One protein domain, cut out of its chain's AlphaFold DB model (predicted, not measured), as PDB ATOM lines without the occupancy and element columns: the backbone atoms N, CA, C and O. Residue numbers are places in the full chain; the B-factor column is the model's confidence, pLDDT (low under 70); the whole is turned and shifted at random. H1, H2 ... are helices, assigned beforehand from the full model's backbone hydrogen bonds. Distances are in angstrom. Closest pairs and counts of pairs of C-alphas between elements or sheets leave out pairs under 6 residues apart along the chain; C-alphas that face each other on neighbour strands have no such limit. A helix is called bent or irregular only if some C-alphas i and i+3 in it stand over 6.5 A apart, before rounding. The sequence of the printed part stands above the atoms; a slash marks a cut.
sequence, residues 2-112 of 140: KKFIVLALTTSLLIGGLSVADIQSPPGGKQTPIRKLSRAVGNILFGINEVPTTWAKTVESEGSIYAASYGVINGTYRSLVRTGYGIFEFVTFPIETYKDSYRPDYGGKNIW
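AT A GLANCE: This is residues 2 to 112 of the 140 residues of an uncharacterized protein of Verrucomicrobiales bacterium (UniProt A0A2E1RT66). A bent helical hairpin makes the body: H2, with its arms H2a and H2b at a wide angle, and the long H3, which folds back along H2b and then past H2a. From this body a long arm sticks out, residues 2 to 27, with H1 at its far end, and this arm makes most of the length. The printed part has 111 residues, with three named helices in the order H1, H2, H3 and no named strand, and the class is all helix. It is extended, with a radius of gyration of the C-alphas of 24.1 A and a flat outline of 79 by 41 by 21 A.

HOW THE PARTS SIT: H1, residues 2 to 16, touches no helix. H2, residues 33 to 62, was assigned as one helix by its hydrogen bonds but is bent, with C-alphas 45 and 48 7.6 A apart. Its arms are H2a, residues 33 to 45, and H2b, residues 48 to 62, and their lines are only just about perpendicular, at 72 degrees. H3, residues 64 to 91, forms a helical hairpin with H2b; they touch, closest at the C-alphas of Val 51 and Gly 75, 4.1 A apart, and run opposite ways at a shallow tilt of 32 degrees, only just short of steep. With residues 82 to 90 alone H3 touches H2a, closest at the C-alphas of Ala 40 and Gly 86, 4.0 A apart, opposite ways at a steep tilt of 40 degrees. H1 is apart from H2a, H2b and H3. In H1 and H2a every O i to N i+4 pair is within hydrogen-bond range; in H2b it is 10 of 11 and in H3 23 of 24.

IN THESE COORDINATES: H1 begins at C-alpha 2, (138.490, 154.221, 33.874), and measures 21.3 A from first to last C-alpha. H2a measures 18.5 A and begins at C-alpha 33, (142.492, 152.532, 93.548). H2b measures 21.7 A. H3 measures 38.6 A, has a kink of 39 degrees near residue 71, and ends at C-alpha 91, (145.623, 155.465, 104.025).

THE WHOLE: The C-alphas farthest apart, those of Lys 2 and Ser 69, are 78.8 A apart. Residues 2 to 27, of which 2 to 16 belong to H1, stand free; the body without them has 85 residues, spanning 44 by 23 by 15 A. The link from H1 to H2 is long, with 16 residues, and that from H2 to H3 is tight. Residues 92 to 112 hold no named element. The printed part has no cut. The mean pLDDT of the printed part is 79.9, and residue 2, residues 16 to 29 and residues 106 to 112 are under 70.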
ATOM      1  N   LYS A   2     139.327 154.932  32.871       69.38
ATOM      2  CA  LYS A   2     138.490 154.221  33.874       69.38
ATOM      3  C   LYS A   2     139.226 153.134  34.686       69.38
ATOM      4  O   LYS A   2     139.062 153.071  35.894       69.38
ATOM      5  N   LYS A   3     140.087 152.331  34.045       75.94
ATOM      6  CA  LYS A   3     140.857 151.259  34.715       75.94
ATOM      7  C   LYS A   3     141.862 151.785  35.753       75.94
ATOM      8  O   LYS A   3     142.064 151.149  36.776       75.94
ATOM      9  N   PHE A   4     142.442 152.960  35.502       79.31
ATOM     10  CA  PHE A   4     143.375 153.617  36.423       79.31
ATOM     11  C   PHE A   4     142.659 154.158  37.663       79.31
ATOM     12  O   PHE A   4     143.160 154.017  38.771       79.31
ATOM     13  N   ILE A   5     141.457 154.712  37.476       83.56
ATOM     14  CA  ILE A   5     140.622 155.208  38.578       83.56
ATOM     15  C   ILE A   5     140.204 154.050  39.490       83.56
ATOM     16  O   ILE A   5     140.318 154.161  40.705       83.56
ATOM     17  N   VAL A   6     139.789 152.918  38.911       87.25
ATOM     18  CA  VAL A   6     139.412 151.724  39.685       87.25
ATOM     19  C   VAL A   6     140.598 151.183  40.484       87.25
ATOM     20  O   VAL A   6     140.430 150.855  41.651       87.25
ATOM     21  N   LEU A   7     141.796 151.152  39.894       84.94
ATOM     22  CA  LEU A   7     143.005 150.672  40.569       84.94
ATOM     23  C   LEU A   7     143.449 151.588  41.725       84.94
ATOM     24  O   LEU A   7     143.884 151.104  42.768       84.94
ATOM     25  N   ALA A   8     143.320 152.907  41.567       83.44
ATOM     26  CA  ALA A   8     143.630 153.869  42.627       83.44
ATOM     27  C   ALA A   8     142.622 153.792  43.792       83.44
ATOM     28  O   ALA A   8     142.991 153.911  44.962       83.44
ATOM     29  N   LEU A   9     141.345 153.542  43.488       80.69
ATOM     30  CA  LEU A   9     140.317 153.380  44.516       80.69
ATOM     31  C   LEU A   9     140.491 152.074  45.305       80.69
ATOM     32  O   LEU A   9     140.341 152.059  46.522       80.69
ATOM     33  N   THR A  10     140.831 150.973  44.632       81.12
ATOM     34  CA  THR A  10     141.005 149.675  45.302       81.12
ATOM     35  C   THR A  10     142.264 149.640  46.161       81.12
ATOM     36  O   THR A  10     142.232 149.097  47.261       81.12
ATOM     37  N   THR A  11     143.355 150.263  45.711       78.88
ATOM     38  CA  THR A  11     144.597 150.365  46.498       78.88
ATOM     39  C   THR A  11     144.437 151.254  47.731       78.88
ATOM     40  O   THR A  11     144.904 150.881  48.803       78.88
ATOM     41  N   SER A  12     143.718 152.375  47.631       73.94
ATOM     42  CA  SER A  12     143.435 153.231  48.795       73.94
ATOM     43  C   SER A  12     142.520 152.563  49.829       73.94
ATOM     44  O   SER A  12     142.786 152.685  51.024       73.94
ATOM     45  N   LEU A  13     141.508 151.789  49.410       75.62
ATOM     46  CA  LEU A  13     140.683 151.007  50.344       75.62
ATOM     47  C   LEU A  13     141.467 149.877  51.029       75.62
ATOM     48  O   LEU A  13     141.274 149.647  52.220       75.62
ATOM     49  N   LEU A  14     142.350 149.185  50.302       75.44
ATOM     50  CA  LEU A  14     143.163 148.100  50.865       75.44
ATOM     51  C   LEU A  14     144.189 148.609  51.886       75.44
ATOM     52  O   LEU A  14     144.410 147.957  52.901       75.44
ATOM     53  N   ILE A  15     144.787 149.780  51.646       71.31
ATOM     54  CA  ILE A  15     145.749 150.394  52.574       71.31
ATOM     55  C   ILE A  15     145.020 151.044  53.764       71.31
ATOM     56  O   ILE A  15     145.470 150.917  54.900       71.31
ATOM     57  N   GLY A  16     143.869 151.688  53.537       63.22
ATOM     58  CA  GLY A  16     143.066 152.306  54.597       63.22
ATOM     59  C   GLY A  16     142.380 151.299  55.528       63.22
ATOM     60  O   GLY A  16     142.263 151.553  56.726       63.22
ATOM     61  N   GLY A  17     141.981 150.132  55.007       62.81
ATOM     62  CA  GLY A  17     141.310 149.071  55.770       62.81
ATOM     63  C   GLY A  17     142.199 148.333  56.778       62.81
ATOM     64  O   GLY A  17     141.678 147.637  57.643       62.81
ATOM     65  N   LEU A  18     143.524 148.502  56.702       58.78
ATOM     66  CA  LEU A  18     144.491 147.931  57.651       58.78
ATOM     67  C   LEU A  18     144.818 148.866  58.824       58.78
ATOM     68  O   LEU A  18     145.660 148.529  59.657       58.78
ATOM     69  N   SER A  19     144.158 150.024  58.923       56.69
ATOM     70  CA  SER A  19     144.264 150.885  60.101       56.69
ATOM     71  C   SER A  19     143.479 150.281  61.271       56.69
ATOM     72  O   SER A  19     142.372 150.687  61.614       56.69
ATOM     73  N   VAL A  20     144.072 149.270  61.902       59.72
ATOM     74  CA  VAL A  20     143.668 148.833  63.234       59.72
ATOM     75  C   VAL A  20     144.092 149.952  64.177       59.72
ATOM     76  O   VAL A  20     145.242 150.023  64.604       59.72
ATOM     77  N   ALA A  21     143.185 150.895  64.425       55.53
ATOM     78  CA  ALA A  21     143.365 151.841  65.506       55.53
ATOM     79  C   ALA A  21     143.460 151.018  66.794       55.53
ATOM     80  O   ALA A  21     142.489 150.374  67.196       55.53
ATOM     81  N   ASP A  22     144.648 150.992  67.397       55.19
ATOM     82  CA  ASP A  22     144.816 150.498  68.756       55.19
ATOM     83  C   ASP A  22     143.799 151.256  69.617       55.19
ATOM     84  O   ASP A  22     143.770 152.492  69.598       55.19
ATOM     85  N   ILE A  23     142.900 150.532  70.289       55.91
ATOM     86  CA  ILE A  23     141.997 151.122  71.276       55.91
ATOM     87  C   ILE A  23     142.916 151.588  72.396       55.91
ATOM     88  O   ILE A  23     143.239 150.847  73.325       55.91
ATOM     89  N   GLN A  24     143.395 152.823  72.257       60.25
ATOM     90  CA  GLN A  24     144.283 153.440  73.215       60.25
ATOM     91  C   GLN A  24     143.509 153.517  74.519       60.25
ATOM     92  O   GLN A  24     142.608 154.341  74.689       60.25
ATOM     93  N   SER A  25     143.831 152.606  75.435       59.16
ATOM     94  CA  SER A  25     143.293 152.655  76.781       59.16
ATOM     95  C   SER A  25     143.605 154.053  77.324       59.16
ATOM     96  O   SER A  25     144.765 154.479  77.222       59.16
ATOM     97  N   PRO A  26     142.609 154.801  77.840       63.66
ATOM     98  CA  PRO A  26     142.836 156.149  78.327       63.66
ATOM     99  C   PRO A  26     144.048 156.150  79.262       63.66
ATOM    100  O   PRO A  26     144.183 155.229  80.072       63.66
ATOM    101  N   PRO A  27     144.928 157.159  79.222       58.16
ATOM    102  CA  PRO A  27     146.113 157.192  80.081       58.16
ATOM    103  C   PRO A  27     145.775 157.107  81.586       58.16
ATOM    104  O   PRO A  27     146.644 156.781  82.394       58.16
ATOM    105  N   GLY A  28     144.514 157.369  81.965       59.91
ATOM    106  CA  GLY A  28     143.963 157.149  83.308       59.91
ATOM    107  C   GLY A  28     143.415 155.741  83.594       59.91
ATOM    108  O   GLY A  28     143.339 155.373  84.757       59.91
ATOM    109  N   GLY A  29     143.107 154.909  82.591       64.88
ATOM    110  CA  GLY A  29     142.551 153.557  82.789       64.88
ATOM    111  C   GLY A  29     143.505 152.596  83.507       64.88
ATOM    112  O   GLY A  29     143.087 151.642  84.154       64.88
ATOM    113  N   LYS A  30     144.806 152.894  83.457       72.25
ATOM    114  CA  LYS A  30     145.842 152.181  84.208       72.25
ATOM    115  C   LYS A  30     145.910 152.585  85.683       72.25
ATOM    116  O   LYS A  30     146.539 151.858  86.441       72.25
ATOM    117  N   GLN A  31     145.331 153.721  86.081       76.06
ATOM    118  CA  GLN A  31     145.446 154.323  87.412       76.06
ATOM    119  C   GLN A  31     144.175 154.032  88.217       76.06
ATOM    120  O   GLN A  31     143.220 154.802  88.189       76.06
ATOM    121  N   THR A  32     144.161 152.895  88.910       85.06
ATOM    122  CA  THR A  32     143.026 152.436  89.721       85.06
ATOM    123  C   THR A  32     143.328 152.548  91.221       85.06
ATOM    124  O   THR A  32     144.506 152.524  91.603       85.06
ATOM    125  N   PRO A  33     142.301 152.580  92.094       87.00
ATOM    126  CA  PRO A  33     142.492 152.532  93.548       87.00
ATOM    127  C   PRO A  33     143.358 151.347  93.994       87.00
ATOM    128  O   PRO A  33     144.226 151.476  94.854       87.00
ATOM    129  N   ILE A  34     143.176 150.186  93.357       89.69
ATOM    130  CA  ILE A  34     143.941 148.969  93.656       89.69
ATOM    131  C   ILE A  34     145.405 149.100  93.233       89.69
ATOM    132  O   ILE A  34     146.286 148.615  93.939       89.69
ATOM    133  N   ARG A  35     145.699 149.783  92.120       86.50
ATOM    134  CA  ARG A  35     147.084 150.073  91.730       86.50
ATOM    135  C   ARG A  35     147.752 151.054  92.691       86.50
ATOM    136  O   ARG A  35     148.926 150.887  93.003       86.50
ATOM    137  N   LYS A  36     147.009 152.045  93.190       88.62
ATOM    138  CA  LYS A  36     147.495 152.949  94.242       88.62
ATOM    139  C   LYS A  36     147.814 152.171  95.521       88.62
ATOM    140  O   LYS A  36     148.892 152.345  96.078       88.62
ATOM    141  N   LEU A  37     146.948 151.237  95.923       91.00
ATOM    142  CA  LEU A  37     147.203 150.354  97.063       91.00
ATOM    143  C   LEU A  37     148.425 149.446  96.844       91.00
ATOM    144  O   LEU A  37     149.275 149.335  97.724       91.00
ATOM    145  N   SER A  38     148.544 148.801  95.679       90.44
ATOM    146  CA  SER A  38     149.678 147.913  95.396       90.44
ATOM    147  C   SER A  38     151.002 148.675  95.360       90.44
ATOM    148  O   SER A  38     152.011 148.191  95.879       90.44
ATOM    149  N   ARG A  39     150.988 149.900  94.828       88.50
ATOM    150  CA  ARG A  39     152.114 150.831  94.878       88.50
ATOM    151  C   ARG A  39     152.483 151.218  96.303       88.50
ATOM    152  O   ARG A  39     153.653 151.118  96.663       88.50
ATOM    153  N   ALA A  40     151.498 151.598  97.108       90.00
ATOM    154  CA  ALA A  40     151.687 151.953  98.507       90.00
ATOM    155  C   ALA A  40     152.374 150.824  99.289       90.00
ATOM    156  O   ALA A  40     153.419 151.035  99.904       90.00
ATOM    157  N   VAL A  41     151.847 149.600  99.177       92.44
ATOM    158  CA  VAL A  41     152.424 148.406  99.811       92.44
ATOM    159  C   VAL A  41     153.843 148.146  99.302       92.44
ATOM    160  O   VAL A  41     154.755 147.942 100.102       92.44
ATOM    161  N   GLY A  42     154.063 148.210  97.987       89.62
ATOM    162  CA  GLY A  42     155.389 148.012  97.401       89.62
ATOM    163  C   GLY A  42     156.417 149.043  97.878       89.62
ATOM    164  O   GLY A  42     157.561 148.697  98.154       89.62
ATOM    165  N   ASN A  43     156.012 150.300  98.033       89.31
ATOM    166  CA  ASN A  43     156.871 151.376  98.520       89.31
ATOM    167  C   ASN A  43     157.214 151.253 100.003       89.31
ATOM    168  O   ASN A  43     158.341 151.560 100.388       89.31
ATOM    169  N   ILE A  44     156.269 150.799 100.827       90.88
ATOM    170  CA  ILE A  44     156.509 150.553 102.253       90.88
ATOM    171  C   ILE A  44     157.486 149.390 102.425       90.88
ATOM    172  O   ILE A  44     158.475 149.527 103.140       90.88
ATOM    173  N   LEU A  45     157.232 148.263 101.755       91.81
ATOM    174  CA  LEU A  45     158.013 147.037 101.938       91.81
ATOM    175  C   LEU A  45     159.405 147.123 101.313       91.81
ATOM    176  O   LEU A  45     160.380 146.669 101.905       91.81
ATOM    177  N   PHE A  46     159.502 147.699 100.117       90.25
ATOM    178  CA  PHE A  46     160.728 147.665  99.323       90.25
ATOM    179  C   PHE A  46     161.416 149.025  99.217       90.25
ATOM    180  O   PHE A  46     162.424 149.142  98.525       90.25
ATOM    181  N   GLY A  47     160.928 150.062  99.905       85.00
ATOM    182  CA  GLY A  47     161.518 151.399  99.812       85.00
ATOM    183  C   GLY A  47     162.978 151.475 100.260       85.00
ATOM    184  O   GLY A  47     163.742 152.263  99.709       85.00
ATOM    185  N   ILE A  48     163.388 150.568 101.151       89.06
ATOM    186  CA  ILE A  48     164.777 150.418 101.600       89.06
ATOM    187  C   ILE A  48     165.754 150.096 100.463       89.06
ATOM    188  O   ILE A  48     166.933 150.434 100.559       89.06
ATOM    189  N   ASN A  49     165.276 149.510  99.358       89.81
ATOM    190  CA  ASN A  49     166.118 149.176  98.211       89.81
ATOM    191  C   ASN A  49     166.734 150.416  97.550       89.81
ATOM    192  O   ASN A  49     167.751 150.279  96.878       89.81
ATOM    193  N   GLU A  50     166.186 151.617  97.779       86.62
ATOM    194  CA  GLU A  50     166.767 152.869  97.283       86.62
ATOM    195  C   GLU A  50     168.198 153.099  97.784       86.62
ATOM    196  O   GLU A  50     169.011 153.675  97.061       86.62
ATOM    197  N   VAL A  51     168.532 152.632  98.992       89.25
ATOM    198  CA  VAL A  51     169.861 152.808  99.595       89.25
ATOM    199  C   VAL A  51     170.942 152.049  98.809       89.25
ATOM    200  O   VAL A  51     171.833 152.706  98.260       89.25
ATOM    201  N   PRO A  52     170.884 150.707  98.670       89.56
ATOM    202  CA  PRO A  52     171.889 149.968  97.909       89.56
ATOM    203  C   PRO A  52     171.873 150.315  96.415       89.56
ATOM    204  O   PRO A  52     172.928 150.318  95.782       89.56
ATOM    205  N   THR A  53     170.717 150.653  95.831       86.62
ATOM    206  CA  THR A  53     170.654 150.991  94.399       86.62
ATOM    207  C   THR A  53     171.235 152.367  94.107       86.62
ATOM    208  O   THR A  53     171.904 152.537  93.092       86.62
ATOM    209  N   THR A  54     171.008 153.349  94.987       85.56
ATOM    210  CA  THR A  54     171.613 154.682  94.840       85.56
ATOM    211  C   THR A  54     173.119 154.589  95.051       85.56
ATOM    212  O   THR A  54     173.862 155.141  94.250       85.56
ATOM    213  N   TRP A  55     173.579 153.805  96.033       86.94
ATOM    214  CA  TRP A  55     175.003 153.514  96.209       86.94
ATOM    215  C   TRP A  55     175.638 152.960  94.932       86.94
ATOM    216  O   TRP A  55     176.596 153.539  94.431       86.94
ATOM    217  N   ALA A  56     175.097 151.865  94.387       86.94
ATOM    218  CA  ALA A  56     175.664 151.210  93.210       86.94
ATOM    219  C   ALA A  56     175.737 152.161  92.003       86.94
ATOM    220  O   ALA A  56     176.778 152.248  91.357       86.94
ATOM    221  N   LYS A  57     174.669 152.936  91.765       83.62
ATOM    222  CA  LYS A  57     174.629 153.960  90.711       83.62
ATOM    223  C   LYS A  57     175.686 155.043  90.919       83.62
ATOM    224  O   LYS A  57     176.383 155.397  89.977       83.62
ATOM    225  N   THR A  58     175.828 155.550  92.143       85.62
ATOM    226  CA  THR A  58     176.809 156.596  92.455       85.62
ATOM    227  C   THR A  58     178.248 156.084  92.369       85.62
ATOM    228  O   THR A  58     179.125 156.821  91.926       85.62
ATOM    229  N   VAL A  59     178.508 154.821  92.732       88.25
ATOM    230  CA  VAL A  59     179.829 154.200  92.531       88.25
ATOM    231  C   VAL A  59     180.182 154.159  91.046       88.25
ATOM    232  O   VAL A  59     181.316 154.475  90.697       88.25
ATOM    233  N   GLU A  60     179.228 153.791  90.190       86.06
ATOM    234  CA  GLU A  60     179.436 153.710  88.742       86.06
ATOM    235  C   GLU A  60     179.632 155.093  88.100       86.06
ATOM    236  O   GLU A  60     180.479 155.242  87.223       86.06
ATOM    237  N   SER A  61     178.888 156.111  88.545       84.19
ATOM    238  CA  SER A  61     178.935 157.445  87.936       84.19
ATOM    239  C   SER A  61     180.058 158.341  88.464       84.19
ATOM    240  O   SER A  61     180.654 159.087  87.692       84.19
ATOM    241  N   GLU A  62     180.324 158.311  89.772       86.56
ATOM    242  CA  GLU A  62     181.150 159.314  90.470       86.56
ATOM    243  C   GLU A  62     182.222 158.698  91.388       86.56
ATOM    244  O   GLU A  62     183.111 159.397  91.881       86.56
ATOM    245  N   GLY A  63     182.187 157.380  91.593       87.44
ATOM    246  CA  GLY A  63     183.185 156.640  92.358       87.44
ATOM    247  C   GLY A  63     182.837 156.417  93.835       87.44
ATOM    248  O   GLY A  63     181.864 156.926  94.392       87.44
ATOM    249  N   SER A  64     183.668 155.605  94.494       87.75
ATOM    250  CA  SER A  64     183.378 155.028  95.819       87.75
ATOM    251  C   SER A  64     183.252 156.057  96.954       87.75
ATOM    252  O   SER A  64     182.375 155.942  97.807       87.75
ATOM    253  N   ILE A  65     184.079 157.110  96.956       88.19
ATOM    254  CA  ILE A  65     184.062 158.141  98.016       88.19
ATOM    255  C   ILE A  65     182.781 158.982  97.949       88.19
ATOM    256  O   ILE A  65     182.187 159.325  98.977       88.19
ATOM    257  N   TYR A  66     182.326 159.290  96.736       85.69
ATOM    258  CA  TYR A  66     181.095 160.043  96.542       85.69
ATOM    259  C   TYR A  66     179.861 159.184  96.844       85.69
ATOM    260  O   TYR A  66     178.905 159.652  97.460       85.69
ATOM    261  N   ALA A  67     179.911 157.884  96.536       85.94
ATOM    262  CA  ALA A  67     178.881 156.939  96.958       85.94
ATOM    263  C   ALA A  67     178.771 156.831  98.488       85.94
ATOM    264  O   ALA A  67     177.659 156.831  99.019       85.94
ATOM    265  N   ALA A  68     179.908 156.832  99.194       87.69
ATOM    266  CA  ALA A  68     179.960 156.783 100.656       87.69
ATOM    267  C   ALA A  68     179.308 157.977 101.350       87.69
ATOM    268  O   ALA A  68     178.706 157.824 102.410       87.69
ATOM    269  N   SER A  69     179.416 159.156 100.746       89.44
ATOM    270  CA  SER A  69     178.874 160.396 101.291       89.44
ATOM    271  C   SER A  69     177.496 160.696 100.701       89.44
ATOM    272  O   SER A  69     176.469 160.487 101.348       89.44
ATOM    273  N   TYR A  70     177.459 161.147  99.452       86.25
ATOM    274  CA  TYR A  70     176.237 161.534  98.762       86.25
ATOM    275  C   TYR A  70     175.305 160.345  98.506       86.25
ATOM    276  O   TYR A  70     174.107 160.447  98.766       86.25
ATOM    277  N   GLY A  71     175.836 159.210  98.042       84.94
ATOM    278  CA  GLY A  71     175.025 158.046  97.662       84.94
ATOM    279  C   GLY A  71     174.191 157.481  98.817       84.94
ATOM    280  O   GLY A  71     172.994 157.241  98.653       84.94
ATOM    281  N   VAL A  72     174.790 157.338 100.006       89.06
ATOM    282  CA  VAL A  72     174.090 156.868 101.219       89.06
ATOM    283  C   VAL A  72     173.031 157.864 101.683       89.06
ATOM    284  O   VAL A  72     171.894 157.469 101.955       89.06
ATOM    285  N   ILE A  73     173.381 159.150 101.773       88.44
ATOM    286  CA  ILE A  73     172.466 160.192 102.264       88.44
ATOM    287  C   ILE A  73     171.281 160.340 101.306       88.44
ATOM    288  O   ILE A  73     170.128 160.309 101.737       88.44
ATOM    289  N   ASN A  74     171.554 160.428 100.004       86.00
ATOM    290  CA  ASN A  74     170.526 160.533  98.979       86.00
ATOM    291  C   ASN A  74     169.653 159.271  98.934       86.00
ATOM    292  O   ASN A  74     168.430 159.372  98.925       86.00
ATOM    293  N   GLY A  75     170.247 158.074  98.990       86.75
ATOM    294  CA  GLY A  75     169.498 156.815  99.039       86.75
ATOM    295  C   GLY A  75     168.581 156.714 100.261       86.75
ATOM    296  O   GLY A  75     167.433 156.288 100.142       86.75
ATOM    297  N   THR A  76     169.047 157.179 101.422       89.62
ATOM    298  CA  THR A  76     168.254 157.211 102.663       89.62
ATOM    299  C   THR A  76     167.103 158.207 102.559       89.62
ATOM    300  O   THR A  76     165.962 157.863 102.867       89.62
ATOM    301  N   TYR A  77     167.368 159.419 102.067       88.56
ATOM    302  CA  TYR A  77     166.328 160.415 101.807       88.56
ATOM    303  C   TYR A  77     165.264 159.870 100.845       88.56
ATOM    304  O   TYR A  77     164.067 159.970 101.117       88.56
ATOM    305  N   ARG A  78     165.697 159.212  99.764       85.56
ATOM    306  CA  ARG A  78     164.800 158.599  98.779       85.56
ATOM    307  C   ARG A  78     163.956 157.480  99.380       85.56
ATOM    308  O   ARG A  78     162.749 157.443  99.141       85.56
ATOM    309  N   SER A  79     164.547 156.635 100.223       89.00
ATOM    310  CA  SER A  79     163.814 155.614 100.976       89.00
ATOM    311  C   SER A  79     162.753 156.234 101.889       89.00
ATOM    312  O   SER A  79     161.622 155.759 101.907       89.00
ATOM    313  N   LEU A  80     163.082 157.301 102.626       90.31
ATOM    314  CA  LEU A  80     162.146 157.951 103.550       90.31
ATOM    315  C   LEU A  80     160.965 158.594 102.825       90.31
ATOM    316  O   LEU A  80     159.823 158.394 103.231       90.31
ATOM    317  N   VAL A  81     161.226 159.323 101.736       88.00
ATOM    318  CA  VAL A  81     160.169 159.896 100.891       88.00
ATOM    319  C   VAL A  81     159.249 158.781 100.401       88.00
ATOM    320  O   VAL A  81     158.032 158.863 100.540       88.00
ATOM    321  N   ARG A  82     159.825 157.695  99.892       87.56
ATOM    322  CA  ARG A  82     159.069 156.580  99.336       87.56
ATOM    323  C   ARG A  82     158.202 155.871 100.369       87.56
ATOM    324  O   ARG A  82     157.028 155.622 100.109       87.56
ATOM    325  N   THR A  83     158.748 155.576 101.543       90.06
ATOM    326  CA  THR A  83     157.988 154.967 102.639       90.06
ATOM    327  C   THR A  83     156.925 155.928 103.172       90.06
ATOM    328  O   THR A  83     155.790 155.509 103.379       90.06
ATOM    329  N   GLY A  84     157.244 157.217 103.330       89.50
ATOM    330  CA  GLY A  84     156.302 158.235 103.801       89.50
ATOM    331  C   GLY A  84     155.093 158.380 102.879       89.50
ATOM    332  O   GLY A  84     153.950 158.314 103.332       89.50
ATOM    333  N   TYR A  85     155.330 158.478 101.572       88.56
ATOM    334  CA  TYR A  85     154.242 158.497 100.601       88.56
ATOM    335  C   TYR A  85     153.566 157.140 100.421       88.56
ATOM    336  O   TYR A  85     152.375 157.099 100.144       88.56
ATOM    337  N   GLY A  86     154.275 156.031 100.635       88.88
ATOM    338  CA  GLY A  86     153.663 154.709 100.710       88.88
ATOM    339  C   GLY A  86     152.623 154.631 101.830       88.88
ATOM    340  O   GLY A  86     151.509 154.182 101.594       88.88
ATOM    341  N   ILE A  87     152.935 155.144 103.023       91.06
ATOM    342  CA  ILE A  87     151.984 155.220 104.147       91.06
ATOM    343  C   ILE A  87     150.813 156.144 103.798       91.06
ATOM    344  O   ILE A  87     149.655 155.794 104.022       91.06
ATOM    345  N   PHE A  88     151.095 157.305 103.208       90.38
ATOM    346  CA  PHE A  88     150.064 158.247 102.781       90.38
ATOM    347  C   PHE A  88     149.105 157.644 101.744       90.38
ATOM    348  O   PHE A  88     147.886 157.711 101.908       90.38
ATOM    349  N   GLU A  89     149.632 157.009 100.697       89.56
ATOM    350  CA  GLU A  89     148.838 156.343  99.664       89.56
ATOM    351  C   GLU A  89     148.101 155.113 100.208       89.56
ATOM    352  O   GLU A  89     147.006 154.824  99.738       89.56
ATOM    353  N   PHE A  90     148.646 154.418 101.213       91.62
ATOM    354  CA  PHE A  90     147.978 153.297 101.878       91.62
ATOM    355  C   PHE A  90     146.733 153.749 102.647       91.62
ATOM    356  O   PHE A  90     145.716 153.070 102.614       91.62
ATOM    357  N   VAL A  91     146.783 154.906 103.309       92.56
ATOM    358  CA  VAL A  91     145.623 155.465 104.025       92.56
ATOM    359  C   VAL A  91     144.617 156.082 103.050       92.56
ATOM    360  O   VAL A  91     143.409 155.949 103.225       92.56
ATOM    361  N   THR A  92     145.108 156.738 101.998       90.38
ATOM    362  CA  THR A  92     144.289 157.478 101.021       90.38
ATOM    363  C   THR A  92     143.955 156.671  99.764       90.38
ATOM    364  O   THR A  92     143.508 157.246  98.770       90.38
ATOM    365  N   PHE A  93     144.140 155.346  99.763       87.44
ATOM    366  CA  PHE A  93     143.973 154.525  98.558       87.44
ATOM    367  C   PHE A  93     142.589 154.616  97.880       87.44
ATOM    368  O   PHE A  93     142.568 154.531  96.650       87.44
ATOM    369  N   PRO A  94     141.449 154.809  98.590       88.19
ATOM    370  CA  PRO A  94     140.151 154.913  97.930       88.19
ATOM    371  C   PRO A  94     139.849 156.335  97.439       88.19
ATOM    372  O   PRO A  94     138.827 156.539  96.794       88.19
ATOM    373  N   ILE A  95     140.705 157.315  97.751       87.12
ATOM    374  CA  ILE A  95     140.515 158.726  97.408       87.12
ATOM    375  C   ILE A  95     141.491 159.113  96.295       87.12
ATOM    376  O   ILE A  95     142.675 158.761  96.304       87.12
ATOM    377  N   GLU A  96     140.989 159.888  95.341       82.56
ATOM    378  CA  GLU A  96     141.784 160.535  94.305       82.56
ATOM    379  C   GLU A  96     142.541 161.712  94.917       82.56
ATOM    380  O   GLU A  96     141.957 162.719  95.304       82.56
ATOM    381  N   THR A  97     143.853 161.560  95.067       79.38
ATOM    382  CA  THR A  97     144.684 162.536  95.791       79.38
ATOM    383  C   THR A  97     145.522 163.387  94.844       79.38
ATOM    384  O   THR A  97     145.791 164.551  95.140       79.38
ATOM    385  N   TYR A  98     145.826 162.865  93.651       77.69
ATOM    386  CA  TYR A  98     146.615 163.564  92.647       77.69
ATOM    387  C   TYR A  98     145.756 164.033  91.473       77.69
ATOM    388  O   TYR A  98     145.483 163.247  90.565       77.69
ATOM    389  N   LYS A  99     145.409 165.327  91.422       77.88
ATOM    390  CA  LYS A  99     144.691 165.949  90.284       77.88
ATOM    391  C   LYS A  99     143.476 165.120  89.827       77.88
ATOM    392  O   LYS A  99     143.407 164.755  88.652       77.88
ATOM    393  N   ASP A 100     142.606 164.762  90.770       77.12
ATOM    394  CA  ASP A 100     141.423 163.920  90.527       77.12
ATOM    395  C   ASP A 100     141.789 162.589  89.833       77.12
ATOM    396  O   ASP A 100     141.227 162.166  88.823       77.12
ATOM    397  N   SER A 101     142.878 161.970  90.303       76.44
ATOM    398  CA  SER A 101     143.412 160.723  89.766       76.44
ATOM    399  C   SER A 101     144.193 159.929  90.820       76.44
ATOM    400  O   SER A 101     144.630 160.450  91.848       76.44
ATOM    401  N   TYR A 102     144.428 158.646  90.529       81.19
ATOM    402  CA  TYR A 102     145.205 157.706  91.353       81.19
ATOM    403  C   TYR A 102     146.704 157.683  91.003       81.19
ATOM    404  O   TYR A 102     147.404 156.701  91.273       81.19
ATOM    405  N   ARG A 103     147.214 158.740  90.363       78.81
ATOM    406  CA  ARG A 103     148.638 158.864  90.020       78.81
ATOM    407  C   ARG A 103     149.494 159.079  91.282       78.81
ATOM    408  O   ARG A 103     148.954 159.524  92.287       78.81
ATOM    409  N   PRO A 104     150.804 158.770  91.238       76.69
ATOM    410  CA  PRO A 104     151.690 158.965  92.382       76.69
ATOM    411  C   PRO A 104     151.765 160.435  92.817       76.69
ATOM    412  O   PRO A 104     152.034 161.305  91.988       76.69
ATOM    413  N   ASP A 105     151.581 160.687  94.115       70.62
ATOM    414  CA  ASP A 105     151.629 162.037  94.708       70.62
ATOM    415  C   ASP A 105     153.059 162.560  94.923       70.62
ATOM    416  O   ASP A 105     153.300 163.768  95.013       70.62
ATOM    417  N   TYR A 106     154.032 161.653  94.992       69.12
ATOM    418  CA  TYR A 106     155.434 161.986  95.196       69.12
ATOM    419  C   TYR A 106     156.168 162.118  93.881       69.12
ATOM    420  O   TYR A 106     156.756 161.181  93.351       69.12
ATOM    421  N   GLY A 107     156.198 163.349  93.397       54.78
ATOM    422  CA  GLY A 107     157.301 163.803  92.576       54.78
ATOM    423  C   GLY A 107     156.891 164.828  91.539       54.78
ATOM    424  O   GLY A 107     155.940 164.692  90.768       54.78
ATOM    425  N   GLY A 108     157.689 165.888  91.530       53.31
ATOM    426  CA  GLY A 108     157.742 166.818  90.424       53.31
ATOM    427  C   GLY A 108     158.240 166.143  89.145       53.31
ATOM    428  O   GLY A 108     158.342 164.924  89.030       53.31
ATOM    429  N   LYS A 109     158.584 166.978  88.166       44.22
ATOM    430  CA  LYS A 109     158.918 166.602  86.782       44.22
ATOM    431  C   LYS A 109     159.889 165.406  86.647       44.22
ATOM    432  O   LYS A 109     159.795 164.687  85.664       44.22
ATOM    433  N   ASN A 110     160.733 165.124  87.638       47.75
ATOM    434  CA  ASN A 110     161.795 164.113  87.585       47.75
ATOM    435  C   ASN A 110     161.326 162.640  87.589       47.75
ATOM    436  O   ASN A 110     162.106 161.789  87.191       47.75
ATOM    437  N   ILE A 111     160.083 162.307  87.981       51.09
ATOM    438  CA  ILE A 111     159.548 160.921  87.886       51.09
ATOM    439  C   ILE A 111     159.465 160.454  86.421       51.09
ATOM    440  O   ILE A 111     159.656 159.283  86.111       51.09
ATOM    441  N   TRP A 112     159.141 161.375  85.512       43.72
ATOM    442  CA  TRP A 112     158.713 161.027  84.155       43.72
ATOM    443  C   TRP A 112     159.853 161.046  83.136       43.72
ATOM    444  O   TRP A 112     159.721 160.437  82.079       43.72
TER     445      TRP A 112